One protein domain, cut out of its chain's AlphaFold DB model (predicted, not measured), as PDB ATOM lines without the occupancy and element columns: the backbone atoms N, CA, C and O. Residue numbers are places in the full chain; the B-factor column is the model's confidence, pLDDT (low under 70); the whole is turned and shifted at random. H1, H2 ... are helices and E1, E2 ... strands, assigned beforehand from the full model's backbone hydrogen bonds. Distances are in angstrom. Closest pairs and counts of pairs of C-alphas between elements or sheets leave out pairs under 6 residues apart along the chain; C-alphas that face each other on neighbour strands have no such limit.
ATOM      1  N   ASN A 235     273.017 277.199  79.996       92.19
ATOM      2  CA  ASN A 235     272.797 276.661  78.658       92.19
ATOM      3  C   ASN A 235     272.154 275.265  78.699       92.19
ATOM      4  O   ASN A 235     271.103 275.052  78.104       92.19
ATOM      5  N   GLU A 236     272.740 274.324  79.446       93.00
ATOM      6  CA  GLU A 236     272.218 272.952  79.494       93.00
ATOM      7  C   GLU A 236     270.814 272.868  80.121       93.00
ATOM      8  O   GLU A 236     269.964 272.126  79.629       93.00
ATOM      9  N   LEU A 237     270.522 273.661  81.162       94.94
ATOM     10  CA  LEU A 237     269.177 273.731  81.743       94.94
ATOM     11  C   LEU A 237     268.152 274.250  80.727       94.94
ATOM     12  O   LEU A 237     267.074 273.671  80.606       94.94
ATOM     13  N   GLY A 238     268.491 275.315  79.995       93.81
ATOM     14  CA  GLY A 238     267.625 275.870  78.956       93.81
ATOM     15  C   GLY A 238     267.342 274.862  77.841       93.81
ATOM     16  O   GLY A 238     266.189 274.702  77.448       93.81
ATOM     17  N   VAL A 239     268.355 274.108  77.399       91.75
ATOM     18  CA  VAL A 239     268.194 273.045  76.390       91.75
ATOM     19  C   VAL A 239     267.239 271.955  76.886       91.75
ATOM     20  O   VAL A 239     266.308 271.580  76.176       91.75
ATOM     21  N   VAL A 240     267.415 271.467  78.119       91.50
ATOM     22  CA  VAL A 240     266.524 270.441  78.691       91.50
ATOM     23  C   VAL A 240     265.087 270.960  78.847       91.50
ATOM     24  O   VAL A 240     264.136 270.210  78.624       91.50
ATOM     25  N   LEU A 241     264.902 272.235  79.205       91.50
ATOM     26  CA  LEU A 241     263.579 272.862  79.275       91.50
ATOM     27  C   LEU A 241     262.925 272.959  77.892       91.50
ATOM     28  O   LEU A 241     261.784 272.516  77.740       91.50
ATOM     29  N   ALA A 242     263.658 273.449  76.889       89.88
ATOM     30  CA  ALA A 242     263.164 273.618  75.525       89.88
ATOM     31  C   ALA A 242     262.710 272.289  74.899       89.88
ATOM     32  O   ALA A 242     261.606 272.211  74.365       89.88
ATOM     33  N   ARG A 243     263.498 271.218  75.072       85.56
ATOM     34  CA  ARG A 243     263.153 269.860  74.606       85.56
ATOM     35  C   ARG A 243     261.900 269.287  75.257       85.56
ATOM     36  O   ARG A 243     261.233 268.447  74.670       85.56
ATOM     37  N   SER A 244     261.596 269.719  76.479       82.50
ATOM     38  CA  SER A 244     260.372 269.326  77.184       82.50
ATOM     39  C   SER A 244     259.164 270.215  76.866       82.50
ATOM     40  O   SER A 244     258.151 270.102  77.547       82.50
ATOM     41  N   GLY A 245     259.277 271.127  75.893       84.62
ATOM     42  CA  GLY A 245     258.217 272.067  75.511       84.62
ATOM     43  C   GLY A 245     258.066 273.279  76.438       84.62
ATOM     44  O   GLY A 245     257.218 274.128  76.202       84.62
ATOM     45  N   ALA A 246     258.890 273.403  77.484       88.44
ATOM     46  CA  ALA A 246     258.820 274.497  78.455       88.44
ATOM     47  C   ALA A 246     259.576 275.746  77.954       88.44
ATOM     48  O   ALA A 246     260.568 276.172  78.555       88.44
ATOM     49  N   TRP A 247     259.141 276.303  76.823       89.19
ATOM     50  CA  TRP A 247     259.857 277.350  76.087       89.19
ATOM     51  C   TRP A 247     259.985 278.663  76.863       89.19
ATOM     52  O   TRP A 247     261.062 279.257  76.886       89.19
ATOM     53  N   GLU A 248     258.945 279.088  77.578       91.44
ATOM     54  CA  GLU A 248     258.962 280.309  78.392       91.44
ATOM     55  C   GLU A 248     260.024 280.220  79.496       91.44
ATOM     56  O   GLU A 248     260.800 281.155  79.713       91.44
ATOM     57  N   GLN A 249     260.106 279.066  80.166       91.75
ATOM     58  CA  GLN A 249     261.118 278.815  81.192       91.75
ATOM     59  C   GLN A 249     262.520 278.745  80.575       91.75
ATOM     60  O   GLN A 249     263.467 279.292  81.145       91.75
ATOM     61  N   ALA A 250     262.657 278.121  79.399       93.62
ATOM     62  CA  ALA A 250     263.919 278.071  78.669       93.62
ATOM     63  C   ALA A 250     264.424 279.481  78.320       93.62
ATOM     64  O   ALA A 250     265.580 279.790  78.597       93.62
ATOM     65  N   LEU A 251     263.558 280.368  77.812       94.56
ATOM     66  CA  LEU A 251     263.905 281.763  77.514       94.56
ATOM     67  C   LEU A 251     264.390 282.518  78.753       94.56
ATOM     68  O   LEU A 251     265.381 283.246  78.685       94.56
ATOM     69  N   VAL A 252     263.718 282.354  79.899       94.69
ATOM     70  CA  VAL A 252     264.154 282.973  81.162       94.69
ATOM     71  C   VAL A 252     265.559 282.501  81.534       94.69
ATOM     72  O   VAL A 252     266.434 283.332  81.790       94.69
ATOM     73  N   VAL A 253     265.795 281.189  81.513       93.88
ATOM     74  CA  VAL A 253     267.089 280.603  81.878       93.88
ATOM     75  C   VAL A 253     268.188 281.013  80.898       93.88
ATOM     76  O   VAL A 253     269.272 281.406  81.332       93.88
ATOM     77  N   PHE A 254     267.929 280.975  79.590       93.81
ATOM     78  CA  PHE A 254     268.924 281.379  78.604       93.81
ATOM     79  C   PHE A 254     269.265 282.864  78.710       93.81
ATOM     80  O   PHE A 254     270.448 283.194  78.683       93.81
ATOM     81  N   ARG A 255     268.283 283.756  78.909       93.56
ATOM     82  CA  ARG A 255     268.550 285.191  79.125       93.56
ATOM     83  C   ARG A 255     269.422 285.420  80.354       93.56
ATOM     84  O   ARG A 255     270.419 286.133  80.275       93.56
ATOM     85  N   GLN A 256     269.097 284.775  81.474       91.94
ATOM     86  CA  GLN A 256     269.919 284.850  82.684       91.94
ATOM     87  C   GLN A 256     271.340 284.332  82.432       91.94
ATOM     88  O   GLN A 256     272.315 284.968  82.832       91.94
ATOM     89  N   SER A 257     271.475 283.204  81.730       90.38
ATOM     90  CA  SER A 257     272.777 282.638  81.378       90.38
ATOM     91  C   SER A 257     273.573 283.555  80.449       90.38
ATOM     92  O   SER A 257     274.776 283.690  80.637       90.38
ATOM     93  N   ALA A 258     272.923 284.194  79.478       90.06
ATOM     94  CA  ALA A 258     273.553 285.093  78.520       90.06
ATOM     95  C   ALA A 258     274.107 286.359  79.193       90.06
ATOM     96  O   ALA A 258     275.176 286.833  78.818       90.06
ATOM     97  N   VAL A 259     273.429 286.858  80.232       89.50
ATOM     98  CA  VAL A 259     273.909 287.980  81.054       89.50
ATOM     99  C   VAL A 259     275.054 287.549  81.980       89.50
ATOM    100  O   VAL A 259     276.054 288.254  82.107       89.50
ATOM    101  N   ASN A 260     274.930 286.390  82.631       84.69
ATOM    102  CA  ASN A 260     275.873 285.959  83.669       84.69
ATOM    103  C   ASN A 260     277.170 285.349  83.121       84.69
ATOM    104  O   ASN A 260     278.232 285.510  83.729       84.69
ATOM    105  N   ALA A 261     277.072 284.615  82.016       83.44
ATOM    106  CA  ALA A 261     278.156 283.900  81.353       83.44
ATOM    107  C   ALA A 261     277.889 283.891  79.832       83.44
ATOM    108  O   ALA A 261     277.438 282.875  79.289       83.44
ATOM    109  N   PRO A 262     278.115 285.027  79.142       84.75
ATOM    110  CA  PRO A 262     277.797 285.171  77.726       84.75
ATOM    111  C   PRO A 262     278.547 284.138  76.890       84.75
ATOM    112  O   PRO A 262     279.772 284.012  76.971       84.75
ATOM    113  N   HIS A 263     277.801 283.398  76.073       84.31
ATOM    114  CA  HIS A 263     278.360 282.363  75.220       84.31
ATOM    115  C   HIS A 263     277.575 282.226  73.916       84.31
ATOM    116  O   HIS A 263     276.352 282.369  73.918       84.31
ATOM    117  N   ALA A 264     278.271 281.917  72.818       86.75
ATOM    118  CA  ALA A 264     277.661 281.781  71.496       86.75
ATOM    119  C   ALA A 264     276.547 280.716  71.481       86.75
ATOM    120  O   ALA A 264     275.472 280.984  70.958       86.75
ATOM    121  N   ALA A 265     276.757 279.569  72.146       87.38
ATOM    122  CA  ALA A 265     275.740 278.513  72.263       87.38
ATOM    123  C   ALA A 265     274.452 278.998  72.933       87.38
ATOM    124  O   ALA A 265     273.357 278.728  72.452       87.38
ATOM    125  N   THR A 266     274.582 279.767  74.016       89.69
ATOM    126  CA  THR A 266     273.436 280.304  74.751       89.69
ATOM    127  C   THR A 266     272.618 281.258  73.879       89.69
ATOM    128  O   THR A 266     271.392 281.188  73.880       89.69
ATOM    129  N   TRP A 267     273.286 282.132  73.116       92.06
ATOM    130  CA  TRP A 267     272.626 283.075  72.209       92.06
ATOM    131  C   TRP A 267     271.983 282.390  71.004       92.06
ATOM    132  O   TRP A 267     270.868 282.741  70.632       92.06
ATOM    133  N   HIS A 268     272.630 281.364  70.450       91.44
ATOM    134  CA  HIS A 268     272.037 280.539  69.398       91.44
ATOM    135  C   HIS A 268     270.782 279.834  69.896       91.44
ATOM    136  O   HIS A 268     269.743 279.888  69.253       91.44
ATOM    137  N   ASN A 269     270.843 279.230  71.083       92.50
ATOM    138  CA  ASN A 269     269.686 278.564  71.667       92.50
ATOM    139  C   ASN A 269     268.537 279.546  71.944       92.50
ATOM    140  O   ASN A 269     267.378 279.200  71.728       92.50
ATOM    141  N   LEU A 270     268.841 280.785  72.350       93.62
ATOM    142  CA  LEU A 270     267.857 281.871  72.416       93.62
ATOM    143  C   LEU A 270     267.226 282.165  71.054       93.62
ATOM    144  O   LEU A 270     266.004 282.260  70.971       93.62
ATOM    145  N   ALA A 271     268.039 282.289  70.003       92.88
ATOM    146  CA  ALA A 271     267.559 282.553  68.651       92.88
ATOM    147  C   ALA A 271     266.624 281.441  68.159       92.88
ATOM    148  O   ALA A 271     265.532 281.735  67.675       92.88
ATOM    149  N   VAL A 272     267.002 280.176  68.371       91.19
ATOM    150  CA  VAL A 272     266.181 279.008  68.021       91.19
ATOM    151  C   VAL A 272     264.848 279.025  68.766       91.19
ATOM    152  O   VAL A 272     263.800 278.896  68.141       91.19
ATOM    153  N   VAL A 273     264.843 279.237  70.087       91.75
ATOM    154  CA  VAL A 273     263.578 279.266  70.846       91.75
ATOM    155  C   VAL A 273     262.686 280.436  70.414       91.75
ATOM    156  O   VAL A 273     261.477 280.254  70.292       91.75
ATOM    157  N   HIS A 274     263.252 281.611  70.121       93.12
ATOM    158  CA  HIS A 274     262.489 282.730  69.560       93.12
ATOM    159  C   HIS A 274     261.913 282.404  68.173       93.12
ATOM    160  O   HIS A 274     260.751 282.708  67.911       93.12
ATOM    161  N   GLN A 275     262.674 281.728  67.308       90.00
ATOM    162  CA  GLN A 275     262.202 281.291  65.991       90.00
ATOM    163  C   GLN A 275     261.028 280.309  66.099       90.00
ATOM    164  O   GLN A 275     260.027 280.486  65.408       90.00
ATOM    165  N   LEU A 276     261.116 279.324  66.996       86.12
ATOM    166  CA  LEU A 276     260.047 278.343  67.232       86.12
ATOM    167  C   LEU A 276     258.754 278.984  67.744       86.12
ATOM    168  O   LEU A 276     257.666 278.483  67.471       86.12
ATOM    169  N   ARG A 277     258.864 280.112  68.451       89.25
ATOM    170  CA  ARG A 277     257.722 280.906  68.927       89.25
ATOM    171  C   ARG A 277     257.229 281.938  67.905       89.25
ATOM    172  O   ARG A 277     256.297 282.676  68.202       89.25
ATOM    173  N   GLY A 278     257.842 282.017  66.721       90.12
ATOM    174  CA  GLY A 278     257.503 283.002  65.687       90.12
ATOM    175  C   GLY A 278     258.000 284.427  65.971       90.12
ATOM    176  O   GLY A 278     257.660 285.358  65.245       90.12
ATOM    177  N   GLU A 279     258.839 284.620  66.989       92.88
ATOM    178  CA  GLU A 279     259.356 285.919  67.435       92.88
ATOM    179  C   GLU A 279     260.573 286.333  66.589       92.88
ATOM    180  O   GLU A 279     261.708 286.413  67.066       92.88
ATOM    181  N   ARG A 280     260.339 286.567  65.291       92.88
ATOM    182  CA  ARG A 280     261.392 286.737  64.272       92.88
ATOM    183  C   ARG A 280     262.384 287.857  64.590       92.88
ATOM    184  O   ARG A 280     263.582 287.673  64.397       92.88
ATOM    185  N   GLU A 281     261.908 288.994  65.090       94.38
ATOM    186  CA  GLU A 281     262.771 290.127  65.448       94.38
ATOM    187  C   GLU A 281     263.736 289.765  66.583       94.38
ATOM    188  O   GLU A 281     264.942 289.993  66.480       94.38
ATOM    189  N   MET A 282     263.230 289.107  67.628       94.75
ATOM    190  CA  MET A 282     264.048 288.664  68.759       94.75
ATOM    191  C   MET A 282     265.061 287.594  68.351       94.75
ATOM    192  O   MET A 282     266.194 287.607  68.836       94.75
ATOM    193  N   ALA A 283     264.688 286.701  67.429       92.25
ATOM    194  CA  ALA A 283     265.606 285.709  66.878       92.25
ATOM    195  C   ALA A 283     266.773 286.368  66.121       92.25
ATOM    196  O   ALA A 283     267.926 285.987  66.323       92.25
ATOM    197  N   VAL A 284     266.502 287.399  65.311       94.19
ATOM    198  CA  VAL A 284     267.543 288.162  64.594       94.19
ATOM    199  C   VAL A 284     268.476 288.881  65.568       94.19
ATOM    200  O   VAL A 284     269.695 288.816  65.404       94.19
ATOM    201  N   LEU A 285     267.932 289.517  66.611       94.50
ATOM    202  CA  LEU A 285     268.741 290.168  67.646       94.50
ATOM    203  C   LEU A 285     269.658 289.164  68.360       94.50
ATOM    204  O   LEU A 285     270.858 289.407  68.496       94.50
ATOM    205  N   ALA A 286     269.122 288.008  68.760       92.00
ATOM    206  CA  ALA A 286     269.904 286.948  69.389       92.00
ATOM    207  C   ALA A 286     270.993 286.395  68.448       92.00
ATOM    208  O   ALA A 286     272.121 286.163  68.883       92.00
ATOM    209  N   GLN A 287     270.706 286.258  67.150       90.81
ATOM    210  CA  GLN A 287     271.693 285.844  66.150       90.81
ATOM    211  C   GLN A 287     272.811 286.885  65.961       90.81
ATOM    212  O   GLN A 287     273.976 286.521  65.782       90.81
ATOM    213  N   GLY A 288     272.490 288.179  66.043       91.62
ATOM    214  CA  GLY A 288     273.487 289.252  66.059       91.62
ATOM    215  C   GLY A 288     274.458 289.119  67.237       91.62
ATOM    216  O   GLY A 288     275.676 289.241  67.067       91.62
ATOM    217  N   GLU A 289     273.940 288.771  68.417       92.06
ATOM    218  CA  GLU A 289     274.751 288.509  69.610       92.06
ATOM    219  C   GLU A 289     275.646 287.268  69.471       92.06
ATOM    220  O   GLU A 289     276.781 287.291  69.955       92.06
ATOM    221  N   VAL A 290     275.209 286.215  68.762       87.56
ATOM    222  CA  VAL A 290     276.074 285.060  68.434       87.56
ATOM    223  C   VAL A 290     277.329 285.527  67.703       87.56
ATOM    224  O   VAL A 290     278.442 285.179  68.111       87.56
ATOM    225  N   SER A 291     277.168 286.338  66.656       87.31
ATOM    226  CA  SER A 291     278.281 286.874  65.864       87.31
ATOM    227  C   SER A 291     279.200 287.752  66.714       87.31
ATOM    228  O   SER A 291     280.417 287.561  66.704       87.31
ATOM    229  N   ARG A 292     278.625 288.656  67.519       87.62
ATOM    230  CA  ARG A 292     279.375 289.566  68.397       87.62
ATOM    231  C   ARG A 292     280.199 288.813  69.443       87.62
ATOM    232  O   ARG A 292     281.391 289.068  69.601       87.62
ATOM    233  N   VAL A 293     279.582 287.866  70.154       85.25
ATOM    234  CA  VAL A 293     280.261 287.069  71.187       85.25
ATOM    235  C   VAL A 293     281.308 286.152  70.566       85.25
ATOM    236  O   VAL A 293     282.379 285.995  71.146       85.25
ATOM    237  N   SER A 294     281.048 285.587  69.386       80.31
ATOM    238  CA  SER A 294     282.016 284.734  68.688       80.31
ATOM    239  C   SER A 294     283.251 285.517  68.244       80.31
ATOM    240  O   SER A 294     284.362 285.044  68.448       80.31
ATOM    241  N   GLN A 295     283.094 286.740  67.731       76.06
ATOM    242  CA  GLN A 295     284.228 287.607  67.376       76.06
ATOM    243  C   GLN A 295     285.103 287.946  68.589       76.06
ATOM    244  O   GLN A 295     286.328 287.910  68.499       76.06
ATOM    245  N   ILE A 296     284.484 288.210  69.745       70.75
ATOM    246  CA  ILE A 296     285.204 288.430  71.007       70.75
ATOM    247  C   ILE A 296     285.872 287.129  71.487       70.75
ATOM    248  O   ILE A 296     286.991 287.151  71.995       70.75
ATOM    249  N   ALA A 297     285.203 285.987  71.318       62.59
ATOM    250  CA  ALA A 297     285.681 284.689  71.779       62.59
ATOM    251  C   ALA A 297     286.801 284.096  70.914       62.59
ATOM    252  O   ALA A 297     287.628 283.386  71.465       62.59
ATOM    253  N   VAL A 298     286.881 284.392  69.611       53.94
ATOM    254  CA  VAL A 298     287.994 283.968  68.729       53.94
ATOM    255  C   VAL A 298     289.343 284.552  69.190       53.94
ATOM    256  O   VAL A 298     290.390 283.972  68.915       53.94
ATOM    257  N   ALA A 299     289.334 285.625  69.990       50.69
ATOM    258  CA  ALA A 299     290.517 286.145  70.681       50.69
ATOM    259  C   ALA A 299     290.897 285.361  71.968       50.69
ATOM    260  O   ALA A 299     291.855 285.725  72.650       50.69
ATOM    261  N   GLY A 300     290.176 284.285  72.313       45.56
ATOM    262  CA  GLY A 300     290.402 283.422  73.478       45.56
ATOM    263  C   GLY A 300     290.073 281.939  73.221       45.56
ATOM    264  O   GLY A 300     289.599 281.543  72.162       45.56
ATOM    265  N   VAL A 301     290.358 281.061  74.188       38.84
ATOM    266  CA  VAL A 301     290.126 279.608  74.044       38.84
ATOM    267  C   VAL A 301     288.622 279.300  74.098       38.84
ATOM    268  O   VAL A 301     287.995 279.453  75.146       38.84
ATOM    269  N   ALA A 302     288.048 278.817  72.991       41.03
ATOM    270  CA  ALA A 302     286.644 278.410  72.924       41.03
ATOM    271  C   ALA A 302     286.339 277.228  73.883       41.03
ATOM    272  O   ALA A 302     287.049 276.214  73.867       41.03
ATOM    273  N   PRO A 303     285.280 277.297  74.713       45.03
ATOM    274  CA  PRO A 303     284.825 276.177  75.528       45.03
ATOM    275  C   PRO A 303     284.369 275.006  74.650       45.03
ATOM    276  O   PRO A 303     283.439 275.126  73.860       45.03
ATOM    277  N   ARG A 304     284.996 273.842  74.826       51.72
ATOM    278  CA  ARG A 304     284.559 272.582  74.204       51.72
ATOM    279  C   ARG A 304     283.389 271.970  74.997       51.72
ATOM    280  O   ARG A 304     283.449 271.955  76.233       51.72
ATOM    281  N   HIS A 305     282.401 271.403  74.292       62.22
ATOM    282  CA  HIS A 305     281.217 270.677  74.801       62.22
ATOM    283  C   HIS A 305     280.112 271.541  75.443       62.22
ATOM    284  O   HIS A 305     279.981 271.571  76.670       62.22
ATOM    285  N   LEU A 306     279.305 272.206  74.612       71.81
ATOM    286  CA  LEU A 306     278.007 272.788  74.978       71.81
ATOM    287  C   LEU A 306     276.939 272.312  73.993       71.81
ATOM    288  O   LEU A 306     277.247 272.106  72.818       71.81
ATOM    289  N   SER A 307     275.720 272.133  74.493       78.44
ATOM    290  CA  SER A 307     274.562 271.689  73.717       78.44
ATOM    291  C   SER A 307     273.915 272.832  72.934       78.44
ATOM    292  O   SER A 307     273.727 273.931  73.467       78.44
ATOM    293  N   TRP A 308     273.523 272.544  71.696       82.25
ATOM    294  CA  TRP A 308     272.832 273.456  70.787       82.25
ATOM    295  C   TRP A 308     271.502 272.831  70.366       82.25
ATOM    296  O   TRP A 308     271.437 271.627  70.109       82.25
ATOM    297  N   LEU A 309     270.448 273.638  70.313       80.62
ATOM    298  CA  LEU A 309     269.165 273.251  69.742       80.62
ATOM    299  C   LEU A 309     269.252 273.321  68.218       80.62
ATOM    300  O   LEU A 309     269.824 274.265  67.661       80.62
ATOM    301  N   ASP A 310     268.676 272.324  67.558       79.50
ATOM    302  CA  ASP A 310     268.423 272.368  66.124       79.50
ATOM    303  C   ASP A 310     267.125 273.156  65.869       79.50
ATOM    304  O   ASP A 310     266.111 272.955  66.538       79.50
ATOM    305  N   ALA A 311     267.179 274.097  64.926       74.69
ATOM    306  CA  ALA A 311     266.043 274.939  64.566       74.69
ATOM    307  C   ALA A 311     264.924 274.158  63.860       74.69
ATOM    308  O   ALA A 311     263.765 274.559  63.935       74.69
ATOM    309  N   ASN A 312     265.270 273.055  63.189       76.19
ATOM    310  CA  ASN A 312     264.329 272.231  62.432       76.19
ATOM    311  C   ASN A 312     263.795 271.049  63.252       76.19
ATOM    312  O   ASN A 312     262.678 270.596  63.010       76.19
ATOM    313  N   ASP A 313     264.568 270.569  64.230       76.00
ATOM    314  CA  ASP A 313     264.148 269.549  65.196       76.00
ATOM    315  C   ASP A 313     264.602 269.926  66.619       76.00
ATOM    316  O   ASP A 313     265.664 269.508  67.080       76.00
ATOM    317  N   PRO A 314     263.782 270.665  67.381       63.72
ATOM    318  CA  PRO A 314     264.138 271.097  68.734       63.72
ATOM    319  C   PRO A 314     264.324 269.937  69.722       63.72
ATOM    320  O   PRO A 314     264.873 270.130  70.812       63.72
ATOM    321  N   GLY A 315     263.836 268.737  69.382       63.47
ATOM    322  CA  GLY A 315     264.047 267.518  70.158       63.47
ATOM    323  C   GLY A 315     265.466 266.961  70.011       63.47
ATOM    324  O   GLY A 315     265.957 266.284  70.933       63.47
ATOM    325  N   HIS A 316     266.122 267.284  68.894       71.44
ATOM    326  CA  HIS A 316     267.497 266.948  68.567       71.44
ATOM    327  C   HIS A 316     268.474 267.984  69.144       71.44
ATOM    328  O   HIS A 316     268.292 269.197  69.046       71.44
ATOM    329  N   VAL A 317     269.528 267.486  69.795       64.44
ATOM    330  CA  VAL A 317     270.569 268.319  70.409       64.44
ATOM    331  C   VAL A 317     271.884 268.053  69.716       64.44
ATOM    332  O   VAL A 317     272.416 266.944  69.778       64.44
ATOM    333  N   MET A 318     272.444 269.101  69.135       67.69
ATOM    334  CA  MET A 318     273.768 269.080  68.540       67.69
ATOM    335  C   MET A 318     274.811 269.351  69.631       67.69
ATOM    336  O   MET A 318     274.728 270.339  70.360       67.69
ATOM    337  N   ILE A 319     275.819 268.484  69.749       60.03
ATOM    338  CA  ILE A 319     276.971 268.695  70.637       60.03
ATOM    339  C   ILE A 319     278.210 268.833  69.754       60.03
ATOM    340  O   ILE A 319     278.741 267.833  69.271       60.03
ATOM    341  N   HIS A 320     278.717 270.051  69.546       48.16
ATOM    342  CA  HIS A 320     279.979 270.215  68.817       48.16
ATOM    343  C   HIS A 320     281.166 269.717  69.661       48.16
ATOM    344  O   HIS A 320     281.421 270.200  70.771       48.16
ATOM    345  N   GLY A 321     281.879 268.721  69.123       37.97
ATOM    346  CA  GLY A 321     283.009 268.053  69.779       37.97
ATOM    347  C   GLY A 321     283.401 266.668  69.239       37.97
ATOM    348  O   GLY A 321     284.264 266.032  69.840       37.97
ATOM    349  N   ARG A 322     282.822 266.188  68.133       25.25
ATOM    350  CA  ARG A 322     283.415 265.117  67.319       25.25
ATOM    351  C   ARG A 322     283.600 265.638  65.890       25.25
ATOM    352  O   ARG A 322     282.748 266.427  65.477       25.25
ATOM    353  N   PRO A 323     284.721 265.302  65.224       28.31
ATOM    354  CA  PRO A 323     284.886 265.579  63.800       28.31
ATOM    355  C   PRO A 323     283.756 264.943  62.989       28.31
ATOM    356  O   PRO A 323     283.219 263.906  63.451       28.31
TER     357      PRO A 323
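This is residues 235 to 323 of the 323 residues of an uncharacterized protein of Planctomycetaceae bacterium (UniProt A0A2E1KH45). Four helices run side by side, each turning back on the one before; H1, H2 and H3 make a triangle, H4 packs on H3 alone, and H3 is in the middle. A small hairpin of two short strands, E1 and E2, packs with E1 on H1 and H3. The printed part has 89 residues, with four named helices and then two named strands in the order H1, H2, H3, H4, E1, E2; the sheet is E1 - E2, antiparallel, and the class is mostly helix. The whole is compact, with a radius of gyration of the C-alphas of 12.2 A, and it spans 34 by 28 by 23 A.

H1, residues 235 to 243, and H2, residues 247 to 260, form a helical hairpin: they touch, closest at the C-alphas of Gly 238 and Ala 250, 4.3 A apart, at a shallow tilt of 11 degrees, opposite ways. H3, residues 264 to 276, is the hub, touching three helices. H2 and H3 form the next helical hairpin, at a shallow tilt of 26 degrees, with the C-alphas of Phe 254 and Thr 266 closest at 6.0 A. H1 and H3 touch and run the same way at a shallow tilt of 20 degrees; their closest C-alphas, of Asn 235 and Thr 266, are 5.4 A apart. H4, residues 280 to 297, forms a helical hairpin with H3, at a shallow tilt of 10 degrees, with the C-alphas of Ala 271 and Ala 283 closest at 4.1 A. H4 is apart from H1 and H2. In H1, H2, H3 and H4 every O i to N i+4 pair is within hydrogen-bond range. E1, residues 307 to 309, comes closest to H3 at the C-alphas of Asn 269 and Leu 309, 5.7 A apart, and to H1 at those of Glu 236 and Ser 307, 6.4 A apart. E2, residues 317 to 319, forms an antiparallel hairpin with E1; N 308 and O 318 are 2.8 A apart and N 318 and O 308 2.9 A, both within hydrogen-bond range. E2 is apart from H2, H3 and H4.

H1 begins at C-alpha 235, (272.797, 276.661, 78.658), and is 12.5 A long from first to last C-alpha. H2 measures 19.7 A and H3 18.4 A. H4, the longest helix, measures 25.5 A and ends at C-alpha 297, (285.681, 284.689, 71.779). E1 and E2 have three residues each, and E2 ends at C-alpha 319, (276.971, 268.695, 70.637).

The two C-alphas farthest apart, those of Gly 245 and Ala 299, are 35.6 A apart. The printed part has no cut and ends at Pro 323, the chain's last residue. The links H1 to H2, H2 to H3 and H3 to H4 are tight, those from H4 to E1 and E1 to E2 are short, and none is long. The mean pLDDT of the printed part is 80.6; it is under 70 at residues 297 to 305, 314 to 315 and 317 to 323.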